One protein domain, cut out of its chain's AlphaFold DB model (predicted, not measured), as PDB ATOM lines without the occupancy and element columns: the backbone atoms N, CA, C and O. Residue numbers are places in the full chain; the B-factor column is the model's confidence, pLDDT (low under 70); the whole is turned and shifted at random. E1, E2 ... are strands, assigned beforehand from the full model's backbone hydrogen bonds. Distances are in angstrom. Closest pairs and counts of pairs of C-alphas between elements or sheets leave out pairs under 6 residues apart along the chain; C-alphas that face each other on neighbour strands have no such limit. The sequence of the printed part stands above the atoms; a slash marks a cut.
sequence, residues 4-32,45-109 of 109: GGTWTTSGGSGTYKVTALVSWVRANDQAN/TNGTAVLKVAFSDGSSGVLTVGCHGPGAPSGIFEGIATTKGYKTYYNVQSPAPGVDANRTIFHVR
ATOM      1  N   GLY A   4      35.625  -4.212  37.043       94.50
ATOM      2  CA  GLY A   4      36.401  -4.214  38.276       94.50
ATOM      3  C   GLY A   4      35.926  -3.138  39.238       94.50
ATOM      4  O   GLY A   4      34.953  -2.439  38.973       94.50
ATOM      5  N   GLY A   5      36.633  -3.002  40.349       95.31
ATOM      6  CA  GLY A   5      36.329  -1.982  41.337       95.31
ATOM      7  C   GLY A   5      37.243  -2.056  42.547       95.31
ATOM      8  O   GLY A   5      38.241  -2.783  42.561       95.31
ATOM      9  N   THR A   6      36.882  -1.296  43.570       96.44
ATOM     10  CA  THR A   6      37.475  -1.364  44.904       96.44
ATOM     11  C   THR A   6      36.605  -2.220  45.822       96.44
ATOM     12  O   THR A   6      35.423  -2.443  45.562       96.44
ATOM     13  N   TRP A   7      37.191  -2.729  46.897       93.94
ATOM     14  CA  TRP A   7      36.467  -3.391  47.978       93.94
ATOM     15  C   TRP A   7      37.038  -2.944  49.318       93.94
ATOM     16  O   TRP A   7      38.231  -2.654  49.418       93.94
ATOM     17  N   THR A   8      36.187  -2.928  50.343       93.38
ATOM     18  CA  THR A   8      36.557  -2.623  51.727       93.38
ATOM     19  C   THR A   8      35.747  -3.511  52.662       93.38
ATOM     20  O   THR A   8      34.563  -3.752  52.443       93.38
ATOM     21  N   THR A   9      36.392  -4.002  53.711       90.19
ATOM     22  CA  THR A   9      35.806  -4.770  54.813       90.19
ATOM     23  C   THR A   9      36.440  -4.294  56.121       90.19
ATOM     24  O   THR A   9      37.430  -3.563  56.098       90.19
ATOM     25  N   SER A  10      35.948  -4.763  57.268       88.19
ATOM     26  CA  SER A  10      36.612  -4.512  58.557       88.19
ATOM     27  C   SER A  10      38.050  -5.048  58.620       88.19
ATOM     28  O   SER A  10      38.843  -4.565  59.419       88.19
ATOM     29  N   GLY A  11      38.396  -6.030  57.779       87.25
ATOM     30  CA  GLY A  11      39.716  -6.662  57.740       87.25
ATOM     31  C   GLY A  11      40.659  -6.142  56.653       87.25
ATOM     32  O   GLY A  11      41.733  -6.713  56.492       87.25
ATOM     33  N   GLY A  12      40.273  -5.120  55.878       91.19
ATOM     34  CA  GLY A  12      41.130  -4.538  54.839       91.19
ATOM     35  C   GLY A  12      40.380  -4.038  53.607       91.19
ATOM     36  O   GLY A  12      39.152  -4.110  53.537       91.19
ATOM     37  N   SER A  13      41.133  -3.551  52.624       96.06
ATOM     38  CA  SER A  13      40.629  -3.016  51.358       96.06
ATOM     39  C   SER A  13      41.561  -3.345  50.189       96.06
ATOM     40  O   SER A  13      42.695  -3.790  50.381       96.06
ATOM     41  N   GLY A  14      41.092  -3.145  48.957       96.88
ATOM     42  CA  GLY A  14      41.896  -3.355  47.755       96.88
ATOM     43  C   GLY A  14      41.103  -3.175  46.467       96.88
ATOM     44  O   GLY A  14      40.036  -2.561  46.466       96.88
ATOM     45  N   THR A  15      41.611  -3.730  45.365       97.75
ATOM     46  CA  THR A  15      40.907  -3.737  44.074       97.75
ATOM     47  C   THR A  15      40.647  -5.149  43.576       97.75
ATOM     48  O   THR A  15      41.242  -6.127  44.043       97.75
ATOM     49  N   TYR A  16      39.718  -5.258  42.634       97.00
ATOM     50  CA  TYR A  16      39.461  -6.472  41.881       97.00
ATOM     51  C   TYR A  16      39.231  -6.149  40.407       97.00
ATOM     52  O   TYR A  16      38.787  -5.058  40.049       97.00
ATOM     53  N   LYS A  17      39.518  -7.125  39.551       97.88
ATOM     54  CA  LYS A  17      39.207  -7.104  38.124       97.88
ATOM     55  C   LYS A  17      38.317  -8.286  37.785       97.88
ATOM     56  O   LYS A  17      38.572  -9.406  38.232       97.88
ATOM     57  N   VAL A  18      37.291  -8.044  36.979       97.62
ATOM     58  CA  VAL A  18      36.498  -9.109  36.364       97.62
ATOM     59  C   VAL A  18      37.346  -9.755  35.276       97.62
ATOM     60  O   VAL A  18      37.901  -9.074  34.419       97.62
ATOM     61  N   THR A  19      37.452 -11.075  35.325       97.12
ATOM     62  CA  THR A  19      38.278 -11.870  34.404       97.12
ATOM     63  C   THR A  19      37.436 -12.695  33.441       97.12
ATOM     64  O   THR A  19      37.879 -12.958  32.327       97.12
ATOM     65  N   ALA A  20      36.215 -13.070  33.832       96.94
ATOM     66  CA  ALA A  20      35.275 -13.777  32.971       96.94
ATOM     67  C   ALA A  20      33.831 -13.616  33.463       96.94
ATOM     68  O   ALA A  20      33.592 -13.459  34.663       96.94
ATOM     69  N   LEU A  21      32.879 -13.733  32.539       96.75
ATOM     70  CA  LEU A  21      31.496 -14.080  32.857       96.75
ATOM     71  C   LEU A  21      31.413 -15.598  33.007       96.75
ATOM     72  O   LEU A  21      31.804 -16.323  32.096       96.75
ATOM     73  N   VAL A  22      30.926 -16.067  34.153       97.69
ATOM     74  CA  VAL A  22      30.686 -17.493  34.408       97.69
ATOM     75  C   VAL A  22      29.282 -17.868  33.946       97.69
ATOM     76  O   VAL A  22      29.117 -18.831  33.205       97.69
ATOM     77  N   SER A  23      28.275 -17.093  34.349       97.88
ATOM     78  CA  SER A  23      26.889 -17.301  33.928       97.88
ATOM     79  C   SER A  23      26.097 -16.002  33.974       97.88
ATOM     80  O   SER A  23      26.289 -15.182  34.871       97.88
ATOM     81  N   TRP A  24      25.159 -15.852  33.044       97.12
ATOM     82  CA  TRP A  24      24.128 -14.824  33.076       97.12
ATOM     83  C   TRP A  24      22.772 -15.490  32.877       97.12
ATOM     84  O   TRP A  24      22.568 -16.189  31.886       97.12
ATOM     85  N   VAL A  25      21.859 -15.272  33.820       97.75
ATOM     86  CA  VAL A  25      20.470 -15.716  33.718       97.75
ATOM     87  C   VAL A  25      19.585 -14.484  33.749       97.75
ATOM     88  O   VAL A  25      19.410 -13.847  34.791       97.75
ATOM     89  N   ARG A  26      19.029 -14.158  32.585       97.06
ATOM     90  CA  ARG A  26      18.003 -13.130  32.445       97.06
ATOM     91  C   ARG A  26      16.678 -13.659  32.984       97.06
ATOM     92  O   ARG A  26      16.246 -14.727  32.558       97.06
ATOM     93  N   ALA A  27      16.022 -12.896  33.855       97.56
ATOM     94  CA  ALA A  27      14.674 -13.214  34.319       97.56
ATOM     95  C   ALA A  27      13.614 -12.509  33.461       97.56
ATOM     96  O   ALA A  27      12.891 -13.155  32.708       97.56
ATOM     97  N   ASN A  28      13.552 -11.179  33.525       97.06
ATOM     98  CA  ASN A  28      12.577 -10.356  32.808       97.06
ATOM     99  C   ASN A  28      13.016  -8.889  32.777       97.06
ATOM    100  O   ASN A  28      13.891  -8.485  33.541       97.06
ATOM    101  N   ASP A  29      12.370  -8.085  31.935       95.81
ATOM    102  CA  ASP A  29      12.474  -6.626  32.020       95.81
ATOM    103  C   ASP A  29      11.796  -6.117  33.287       95.81
ATOM    104  O   ASP A  29      10.764  -6.650  33.712       95.81
ATOM    105  N   GLN A  30      12.374  -5.086  33.899       93.62
ATOM    106  CA  GLN A  30      11.788  -4.450  35.070       93.62
ATOM    107  C   GLN A  30      10.470  -3.764  34.718       93.62
ATOM    108  O   GLN A  30      10.359  -3.052  33.717       93.62
ATOM    109  N   ALA A  31       9.478  -3.927  35.593       92.25
ATOM    110  CA  ALA A  31       8.228  -3.192  35.487       92.25
ATOM    111  C   ALA A  31       8.483  -1.682  35.635       92.25
ATOM    112  O   ALA A  31       9.229  -1.243  36.514       92.25
ATOM    113  N   ASN A  32       7.835  -0.871  34.798       87.88
ATOM    114  CA  ASN A  32       7.926   0.578  34.922       87.88
ATOM    115  C   ASN A  32       7.067   1.062  36.100       87.88
ATOM    116  O   ASN A  32       5.842   1.054  36.024       87.88
ATOM    117  N   THR A  45      16.823  -4.651  33.488       95.44
ATOM    118  CA  THR A  45      16.623  -6.101  33.466       95.44
ATOM    119  C   THR A  45      16.852  -6.717  34.847       95.44
ATOM    120  O   THR A  45      17.874  -6.476  35.487       95.44
ATOM    121  N   ASN A  46      15.913  -7.561  35.282       96.06
ATOM    122  CA  ASN A  46      16.060  -8.444  36.439       96.06
ATOM    123  C   ASN A  46      16.853  -9.698  36.051       96.06
ATOM    124  O   ASN A  46      16.710 -10.228  34.942       96.06
ATOM    125  N   GLY A  47      17.648 -10.231  36.976       96.81
ATOM    126  CA  GLY A  47      18.422 -11.438  36.698       96.81
ATOM    127  C   GLY A  47      19.546 -11.699  37.683       96.81
ATOM    128  O   GLY A  47      19.642 -11.082  38.744       96.81
ATOM    129  N   THR A  48      20.403 -12.652  37.331       97.25
ATOM    130  CA  THR A  48      21.571 -13.026  38.132       97.25
ATOM    131  C   THR A  48      22.787 -13.238  37.243       97.25
ATOM    132  O   THR A  48      22.757 -14.030  36.299       97.25
ATOM    133  N   ALA A  49      23.876 -12.547  37.573       97.38
ATOM    134  CA  ALA A  49      25.178 -12.705  36.943       97.38
ATOM    135  C   ALA A  49      26.174 -13.317  37.933       97.38
ATOM    136  O   ALA A  49      26.238 -12.903  39.090       97.38
ATOM    137  N   VAL A  50      26.992 -14.257  37.467       97.75
ATOM    138  CA  VAL A  50      28.153 -14.776  38.199       97.75
ATOM    139  C   VAL A  50      29.400 -14.432  37.403       97.75
ATOM    140  O   VAL A  50      29.531 -14.794  36.233       97.75
ATOM    141  N   LEU A  51      30.327 -13.728  38.038       97.69
ATOM    142  CA  LEU A  51      31.548 -13.208  37.437       97.69
ATOM    143  C   LEU A  51      32.759 -13.807  38.139       97.69
ATOM    144  O   LEU A  51      32.813 -13.842  39.363       97.69
ATOM    145  N   LYS A  52      33.774 -14.222  37.383       97.56
ATOM    146  CA  LYS A  52      35.073 -14.581  37.955       97.56
ATOM    147  C   LYS A  52      35.880 -13.312  38.194       97.56
ATOM    148  O   LYS A  52      36.035 -12.502  37.277       97.56
ATOM    149  N   VAL A  53      36.449 -13.160  39.385       97.81
ATOM    150  CA  VAL A  53      37.238 -11.984  39.767       97.81
ATOM    151  C   VAL A  53      38.639 -12.362  40.247       97.81
ATOM    152  O   VAL A  53      38.843 -13.404  40.870       97.81
ATOM    153  N   ALA A  54      39.603 -11.496  39.950       97.44
ATOM    154  CA  ALA A  54      40.958 -11.540  40.487       97.44
ATOM    155  C   ALA A  54      41.202 -10.291  41.337       97.44
ATOM    156  O   ALA A  54      40.925  -9.177  40.890       97.44
ATOM    157  N   PHE A  55      41.698 -10.472  42.555       97.25
ATOM    158  CA  PHE A  55      41.993  -9.394  43.490       97.25
ATOM    159  C   PHE A  55      43.448  -8.937  43.372       97.25
ATOM    160  O   PHE A  55      44.328  -9.698  42.971       97.25
ATOM    161  N   SER A  56      43.715  -7.691  43.764       97.00
ATOM    162  CA  SER A  56      45.055  -7.091  43.703       97.00
ATOM    163  C   SER A  56      46.108  -7.778  44.574       97.00
ATOM    164  O   SER A  56      47.294  -7.627  44.312       97.00
ATOM    165  N   ASP A  57      45.695  -8.532  45.592       94.81
ATOM    166  CA  ASP A  57      46.581  -9.315  46.464       94.81
ATOM    167  C   ASP A  57      46.898 -10.720  45.914       94.81
ATOM    168  O   ASP A  57      47.422 -11.568  46.631       94.81
ATOM    169  N   GLY A  58      46.550 -10.988  44.652       95.56
ATOM    170  CA  GLY A  58      46.807 -12.259  43.973       95.56
ATOM    171  C   GLY A  58      45.760 -13.344  44.233       95.56
ATOM    172  O   GLY A  58      45.772 -14.373  43.559       95.56
ATOM    173  N   SER A  59      44.819 -13.131  45.159       96.00
ATOM    174  CA  SER A  59      43.706 -14.063  45.367       96.00
ATOM    175  C   SER A  59      42.654 -13.967  44.251       96.00
ATOM    176  O   SER A  59      42.589 -12.994  43.498       96.00
ATOM    177  N   SER A  60      41.792 -14.979  44.147       96.19
ATOM    178  CA  SER A  60      40.677 -15.002  43.194       96.19
ATOM    179  C   SER A  60      39.379 -15.452  43.859       96.19
ATOM    180  O   SER A  60      39.382 -15.948  44.991       96.19
ATOM    181  N   GLY A  61      38.271 -15.247  43.156       96.94
ATOM    182  CA  GLY A  61      36.955 -15.679  43.597       96.94
ATOM    183  C   GLY A  61      35.881 -15.456  42.542       96.94
ATOM    184  O   GLY A  61      36.168 -15.245  41.359       96.94
ATOM    185  N   VAL A  62      34.635 -15.503  42.992       97.31
ATOM    186  CA  VAL A  62      33.445 -15.232  42.185       97.31
ATOM    187  C   VAL A  62      32.615 -14.126  42.815       97.31
ATOM    188  O   VAL A  62      32.393 -14.150  44.020       97.31
ATOM    189  N   LEU A  63      32.149 -13.188  41.995       96.56
ATOM    190  CA  LEU A  63      31.197 -12.139  42.340       96.56
ATOM    191  C   LEU A  63      29.844 -12.500  41.726       96.56
ATOM    192  O   LEU A  63      29.698 -12.531  40.507       96.56
ATOM    193  N   THR A  64      28.866 -12.770  42.579       96.38
ATOM    194  CA  THR A  64      27.468 -12.957  42.196       96.38
ATOM    195  C   THR A  64      26.731 -11.640  42.388       96.38
ATOM    196  O   THR A  64      26.823 -11.036  43.457       96.38
ATOM    197  N   VAL A  65      26.007 -11.210  41.361       95.25
ATOM    198  CA  VAL A  65      25.177 -10.003  41.351       95.25
ATOM    199  C   VAL A  65      23.750 -10.436  41.048       95.25
ATOM    200  O   VAL A  65      23.517 -11.080  40.024       95.25
ATOM    201  N   GLY A  66      22.814 -10.115  41.932       94.94
ATOM    202  CA  GLY A  66      21.399 -10.433  41.774       94.94
ATOM    203  C   GLY A  66      20.560  -9.165  41.792       94.94
ATOM    204  O   GLY A  66      20.751  -8.335  42.676       94.94
ATOM    205  N   CYS A  67      19.647  -9.044  40.828       94.06
ATOM    206  CA  CYS A  67      18.716  -7.928  40.689       94.06
ATOM    207  C   CYS A  67      17.272  -8.446  40.760       94.06
ATOM    208  O   CYS A  67      16.751  -9.023  39.798       94.06
ATOM    209  N   HIS A  68      16.653  -8.238  41.916       92.88
ATOM    210  CA  HIS A  68      15.237  -8.395  42.222       92.88
ATOM    211  C   HIS A  68      14.565  -7.011  42.231       92.88
ATOM    212  O   HIS A  68      14.115  -6.500  43.260       92.88
ATOM    213  N   GLY A  69      14.515  -6.380  41.061       90.88
ATOM    214  CA  GLY A  69      13.806  -5.124  40.874       90.88
ATOM    215  C   GLY A  69      12.291  -5.300  40.719       90.88
ATOM    216  O   GLY A  69      11.741  -6.393  40.891       90.88
ATOM    217  N   PRO A  70      11.581  -4.216  40.364       91.00
ATOM    218  CA  PRO A  70      10.141  -4.246  40.136       91.00
ATOM    219  C   PRO A  70       9.726  -5.332  39.135       91.00
ATOM    220  O   PRO A  70      10.261  -5.421  38.026       91.00
ATOM    221  N   GLY A  71       8.753  -6.157  39.526       92.94
ATOM    222  CA  GLY A  71       8.221  -7.238  38.692       92.94
ATOM    223  C   GLY A  71       9.140  -8.455  38.539       92.94
ATOM    224  O   GLY A  71       8.880  -9.283  37.669       92.94
ATOM    225  N   ALA A  72      10.217  -8.574  39.321       94.00
ATOM    226  CA  ALA A  72      11.054  -9.770  39.321       94.00
ATOM    227  C   ALA A  72      10.301 -10.999  39.878       94.00
ATOM    228  O   ALA A  72       9.492 -10.862  40.801       94.00
ATOM    229  N   PRO A  73      10.570 -12.215  39.370       94.38
ATOM    230  CA  PRO A  73      10.087 -13.440  39.989       94.38
ATOM    231  C   PRO A  73      10.765 -13.684  41.347       94.38
ATOM    232  O   PRO A  73      11.914 -13.300  41.585       94.38
ATOM    233  N   SER A  74      10.068 -14.394  42.237       92.12
ATOM    234  CA  SER A  74      10.621 -14.834  43.521       92.12
ATOM    235  C   SER A  74      11.865 -15.709  43.339       92.12
ATOM    236  O   SER A  74      11.902 -16.551  42.445       92.12
ATOM    237  N   GLY A  75      12.840 -15.568  44.238       89.75
ATOM    238  CA  GLY A  75      14.048 -16.406  44.272       89.75
ATOM    239  C   GLY A  75      15.328 -15.706  43.809       89.75
ATOM    240  O   GLY A  75      16.414 -16.201  44.091       89.75
ATOM    241  N   ILE A  76      15.226 -14.533  43.175       92.31
ATOM    242  CA  ILE A  76      16.382 -13.656  42.939       92.31
ATOM    243  C   ILE A  76      16.671 -12.886  44.229       92.31
ATOM    244  O   ILE A  76      15.750 -12.327  44.824       92.31
ATOM    245  N   PHE A  77      17.925 -12.854  44.670       91.00
ATOM    246  CA  PHE A  77      18.332 -11.957  45.749       91.00
ATOM    247  C   PHE A  77      18.700 -10.582  45.183       91.00
ATOM    248  O   PHE A  77      19.167 -10.497  44.054       91.00
ATOM    249  N   GLU A  78      18.531  -9.519  45.968       91.06
ATOM    250  CA  GLU A  78      18.957  -8.169  45.587       91.06
ATOM    251  C   GLU A  78      20.326  -7.848  46.203       91.06
ATOM    252  O   GLU A  78      20.471  -7.884  47.427       91.06
ATOM    253  N   GLY A  79      21.327  -7.529  45.379       92.00
ATOM    254  CA  GLY A  79      22.649  -7.101  45.840       92.00
ATOM    255  C   GLY A  79      23.806  -7.935  45.295       92.00
ATOM    256  O   GLY A  79      23.764  -8.458  44.179       92.00
ATOM    257  N   ILE A  80      24.869  -8.051  46.101       92.62
ATOM    258  CA  ILE A  80      26.087  -8.783  45.735       92.62
ATOM    259  C   ILE A  80      26.552  -9.755  46.823       92.62
ATOM    260  O   ILE A  80      26.456  -9.488  48.025       92.62
ATOM    261  N   ALA A  81      27.139 -10.863  46.381       94.25
ATOM    262  CA  ALA A  81      27.902 -11.790  47.207       94.25
ATOM    263  C   ALA A  81      29.203 -12.149  46.487       94.25
ATOM    264  O   ALA A  81      29.192 -12.437  45.293       94.25
ATOM    265  N   THR A  82      30.330 -12.136  47.189       95.75
ATOM    266  CA  THR A  82      31.638 -12.435  46.610       95.75
ATOM    267  C   THR A  82      32.427 -13.411  47.463       95.75
ATOM    268  O   THR A  82      32.361 -13.380  48.690       95.75
ATOM    269  N   THR A  83      33.201 -14.274  46.817       96.56
ATOM    270  CA  THR A  83      34.199 -15.098  47.500       96.56
ATOM    271  C   THR A  83      35.583 -14.483  47.371       96.56
ATOM    272  O   THR A  83      35.935 -13.885  46.354       96.56
ATOM    273  N   LYS A  84      36.393 -14.655  48.414       93.56
ATOM    274  CA  LYS A  84      37.825 -14.360  48.402       93.56
ATOM    275  C   LYS A  84      38.535 -15.463  49.179       93.56
ATOM    276  O   LYS A  84      38.473 -15.513  50.409       93.56
ATOM    277  N   GLY A  85      39.157 -16.392  48.453       87.88
ATOM    278  CA  GLY A  85      39.570 -17.672  49.035       87.88
ATOM    279  C   GLY A  85      38.355 -18.460  49.541       87.88
ATOM    280  O   GLY A  85      37.348 -18.549  48.848       87.88
ATOM    281  N   TYR A  86      38.427 -19.001  50.761       89.50
ATOM    282  CA  TYR A  86      37.324 -19.752  51.383       89.50
ATOM    283  C   TYR A  86      36.251 -18.865  52.045       89.50
ATOM    284  O   TYR A  86      35.255 -19.383  52.544       89.50
ATOM    285  N   LYS A  87      36.455 -17.542  52.112       93.50
ATOM    286  CA  LYS A  87      35.521 -16.618  52.768       93.50
ATOM    287  C   LYS A  87      34.481 -16.117  51.778       93.50
ATOM    288  O   LYS A  87      34.838 -15.647  50.696       93.50
ATOM    289  N   THR A  88      33.223 -16.131  52.202       94.94
ATOM    290  CA  THR A  88      32.117 -15.487  51.490       94.94
ATOM    291  C   THR A  88      31.779 -14.175  52.179       94.94
ATOM    292  O   THR A  88      31.457 -14.147  53.364       94.94
ATOM    293  N   TYR A  89      31.838 -13.092  51.418       93.06
ATOM    294  CA  TYR A  89      31.383 -11.770  51.812       93.06
ATOM    295  C   TYR A  89      30.065 -11.507  51.104       93.06
ATOM    296  O   TYR A  89      29.990 -11.570  49.880       93.06
ATOM    297  N   TYR A  90      29.020 -11.220  51.859       89.94
ATOM    298  CA  TYR A  90      27.700 -10.955  51.309       89.94
ATOM    299  C   TYR A  90      27.065  -9.827  52.108       89.94
ATOM    300  O   TYR A  90      27.145  -9.807  53.334       89.94
ATOM    301  N   ASN A  91      26.461  -8.873  51.405       72.88
ATOM    302  CA  ASN A  91      25.622  -7.857  52.025       72.88
ATOM    303  C   ASN A  91      24.317  -7.799  51.241       72.88
ATOM    304  O   ASN A  91      24.168  -7.029  50.293       72.88
ATOM    305  N   VAL A  92      23.421  -8.715  51.594       74.62
ATOM    306  CA  VAL A  92      22.140  -8.907  50.925       74.62
ATOM    307  C   VAL A  92      21.077  -8.366  51.862       74.62
ATOM    308  O   VAL A  92      20.687  -9.031  52.820       74.62
ATOM    309  N   GLN A  93      20.664  -7.126  51.637       73.44
ATOM    310  CA  GLN A  93      19.606  -6.496  52.411       73.44
ATOM    311  C   GLN A  93      18.464  -6.146  51.472       73.44
ATOM    312  O   GLN A  93      18.681  -5.544  50.421       73.44
ATOM    313  N   SER A  94      17.242  -6.491  51.880       72.06
ATOM    314  CA  SER A  94      16.056  -6.119  51.124       72.06
ATOM    315  C   SER A  94      15.977  -4.603  50.934       72.06
ATOM    316  O   SER A  94      16.247  -3.838  51.870       72.06
ATOM    317  N   PRO A  95      15.544  -4.169  49.746       72.00
ATOM    318  CA  PRO A  95      15.127  -2.809  49.505       72.00
ATOM    319  C   PRO A  95      14.235  -2.184  50.570       72.00
ATOM    320  O   PRO A  95      13.102  -2.611  50.762       72.00
ATOM    321  N   ALA A  96      14.725  -1.125  51.218       80.56
ATOM    322  CA  ALA A  96      13.890  -0.252  52.035       80.56
ATOM    323  C   ALA A  96      13.240   0.844  51.160       80.56
ATOM    324  O   ALA A  96      13.933   1.438  50.321       80.56
ATOM    325  N   PRO A  97      11.936   1.135  51.338       77.50
ATOM    326  CA  PRO A  97      11.277   2.257  50.672       77.50
ATOM    327  C   PRO A  97      11.977   3.589  50.967       77.50
ATOM    328  O   PRO A  97      12.305   3.872  52.117       77.50
ATOM    329  N   GLY A  98      12.196   4.404  49.933       79.38
ATOM    330  CA  GLY A  98      12.812   5.731  50.062       79.38
ATOM    331  C   GLY A  98      14.313   5.737  50.381       79.38
ATOM    332  O   GLY A  98      14.840   6.786  50.737       79.38
ATOM    333  N   VAL A  99      14.999   4.589  50.282       82.00
ATOM    334  CA  VAL A  99      16.443   4.477  50.535       82.00
ATOM    335  C   VAL A  99      17.187   4.057  49.267       82.00
ATOM    336  O   VAL A  99      17.013   2.936  48.779       82.00
ATOM    337  N   ASP A 100      18.094   4.922  48.812       77.69
ATOM    338  CA  ASP A 100      18.964   4.712  47.648       77.69
ATOM    339  C   ASP A 100      20.223   3.906  48.012       77.69
ATOM    340  O   ASP A 100      21.360   4.341  47.851       77.69
ATOM    341  N   ALA A 101      20.025   2.710  48.563       77.56
ATOM    342  CA  ALA A 101      21.107   1.797  48.929       77.56
ATOM    343  C   ALA A 101      20.689   0.349  48.698       77.56
ATOM    344  O   ALA A 101      19.503   0.038  48.773       77.56
ATOM    345  N   ASN A 102      21.656  -0.551  48.490       78.44
ATOM    346  CA  ASN A 102      21.420  -1.987  48.274       78.44
ATOM    347  C   ASN A 102      20.526  -2.258  47.048       78.44
ATOM    348  O   ASN A 102      19.547  -2.997  47.129       78.44
ATOM    349  N   ARG A 103      20.814  -1.583  45.929       83.50
ATOM    350  CA  ARG A 103      20.184  -1.836  44.628       83.50
ATOM    351  C   ARG A 103      21.246  -2.174  43.602       83.50
ATOM    352  O   ARG A 103      22.334  -1.602  43.598       83.50
ATOM    353  N   THR A 104      20.888  -3.071  42.717       90.31
ATOM    354  CA  THR A 104      21.604  -3.466  41.524       90.31
ATOM    355  C   THR A 104      20.639  -3.357  40.362       90.31
ATOM    356  O   THR A 104      19.422  -3.483  40.512       90.31
ATOM    357  N   ILE A 105      21.188  -3.092  39.190       90.94
ATOM    358  CA  ILE A 105      20.415  -3.015  37.968       90.94
ATOM    359  C   ILE A 105      21.293  -3.483  36.819       90.94
ATOM    360  O   ILE A 105      22.488  -3.184  36.783       90.94
ATOM    361  N   PHE A 106      20.708  -4.262  35.914       93.62
ATOM    362  CA  PHE A 106      21.355  -4.634  34.668       93.62
ATOM    363  C   PHE A 106      20.728  -3.849  33.527       93.62
ATOM    364  O   PHE A 106      19.505  -3.815  33.392       93.62
ATOM    365  N   HIS A 107      21.580  -3.297  32.676       92.31
ATOM    366  CA  HIS A 107      21.195  -2.685  31.415       92.31
ATOM    367  C   HIS A 107      21.619  -3.614  30.287       92.31
ATOM    368  O   HIS A 107      22.808  -3.863  30.087       92.31
ATOM    369  N   VAL A 108      20.640  -4.186  29.585       88.81
ATOM    370  CA  VAL A 108      20.876  -5.102  28.458       88.81
ATOM    371  C   VAL A 108      20.500  -4.403  27.150       88.81
ATOM    372  O   VAL A 108      19.512  -3.664  27.099       88.81
ATOM    373  N   ARG A 109      21.311  -4.625  26.113       81.50
ATOM    374  CA  ARG A 109      21.119  -4.145  24.739       81.50
ATOM    375  C   ARG A 109      21.101  -5.318  23.773       81.50
ATOM    376  O   ARG A 109      21.793  -6.318  24.079       81.50
TER     377      ARG A 109
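AT A GLANCE: This is residues 4 to 32 and 45 to 109 of the 109 residues of an uncharacterized protein of Actinobacteria bacterium (UniProt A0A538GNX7). A single twisted sheet of six strands, E1 to E6, curls like part of a barrel that stays open between E1 and E6. From E6 a long tail crosses the open side to the short strand E7 beside the beginning of E3. The printed part has 94 residues, with seven named strands, E1 to E7 along the chain, and no named helix: the class is all strand. The sheet's order is E1 E2 E3 E4 E5 E6, antiparallel throughout. The whole is compact, with a radius of gyration of the C-alphas of 14.0 A and spans of 41 by 28 by 21 A.

HOW THE PARTS SIT: E1, residues 4 to 9, is an edge strand and forms a hairpin with E2, residues 12 to 29; N 7 and O 14 are 2.9 A apart. E2 bends by 83 degrees at residue 26. Its other neighbour is E3, residues 45 to 55, with N 22 and O 50 at 2.8 A. E3, E4, residues 60 to 67, E5, residues 79 to 84, and E6, residues 87 to 91, form a meander, each strand the antiparallel neighbour of the one before. Within hydrogen-bond range are N 51 and O 63 at 2.8 A, N 64 and O 81 at 2.8 A, and N 82 and O 89 at 2.8 A. E7, residues 106 to 108, pairs with no named strand; its closest C-alphas with E3 are Phe 106 and Thr 45, 5.1 A apart. E1 and E6 are apart.

IN THESE COORDINATES: E1 begins at C-alpha 4, (36.401, -4.214, 38.276). E2 measures 36.7 A, E3 27.5 A and E4 23.2 A from first to last C-alpha. E7 ends at C-alpha 108, (20.876, -5.102, 28.458).

THE WHOLE: The C-alphas farthest apart, Asn 32 and Gly 58, are 41.9 A apart. Residues 33 to 44 are not printed; C-alphas 32 and 45 are 11.1 A apart across this cut. The links E4 to E5 and E6 to E7 are long. No printed residue has a pLDDT under 70.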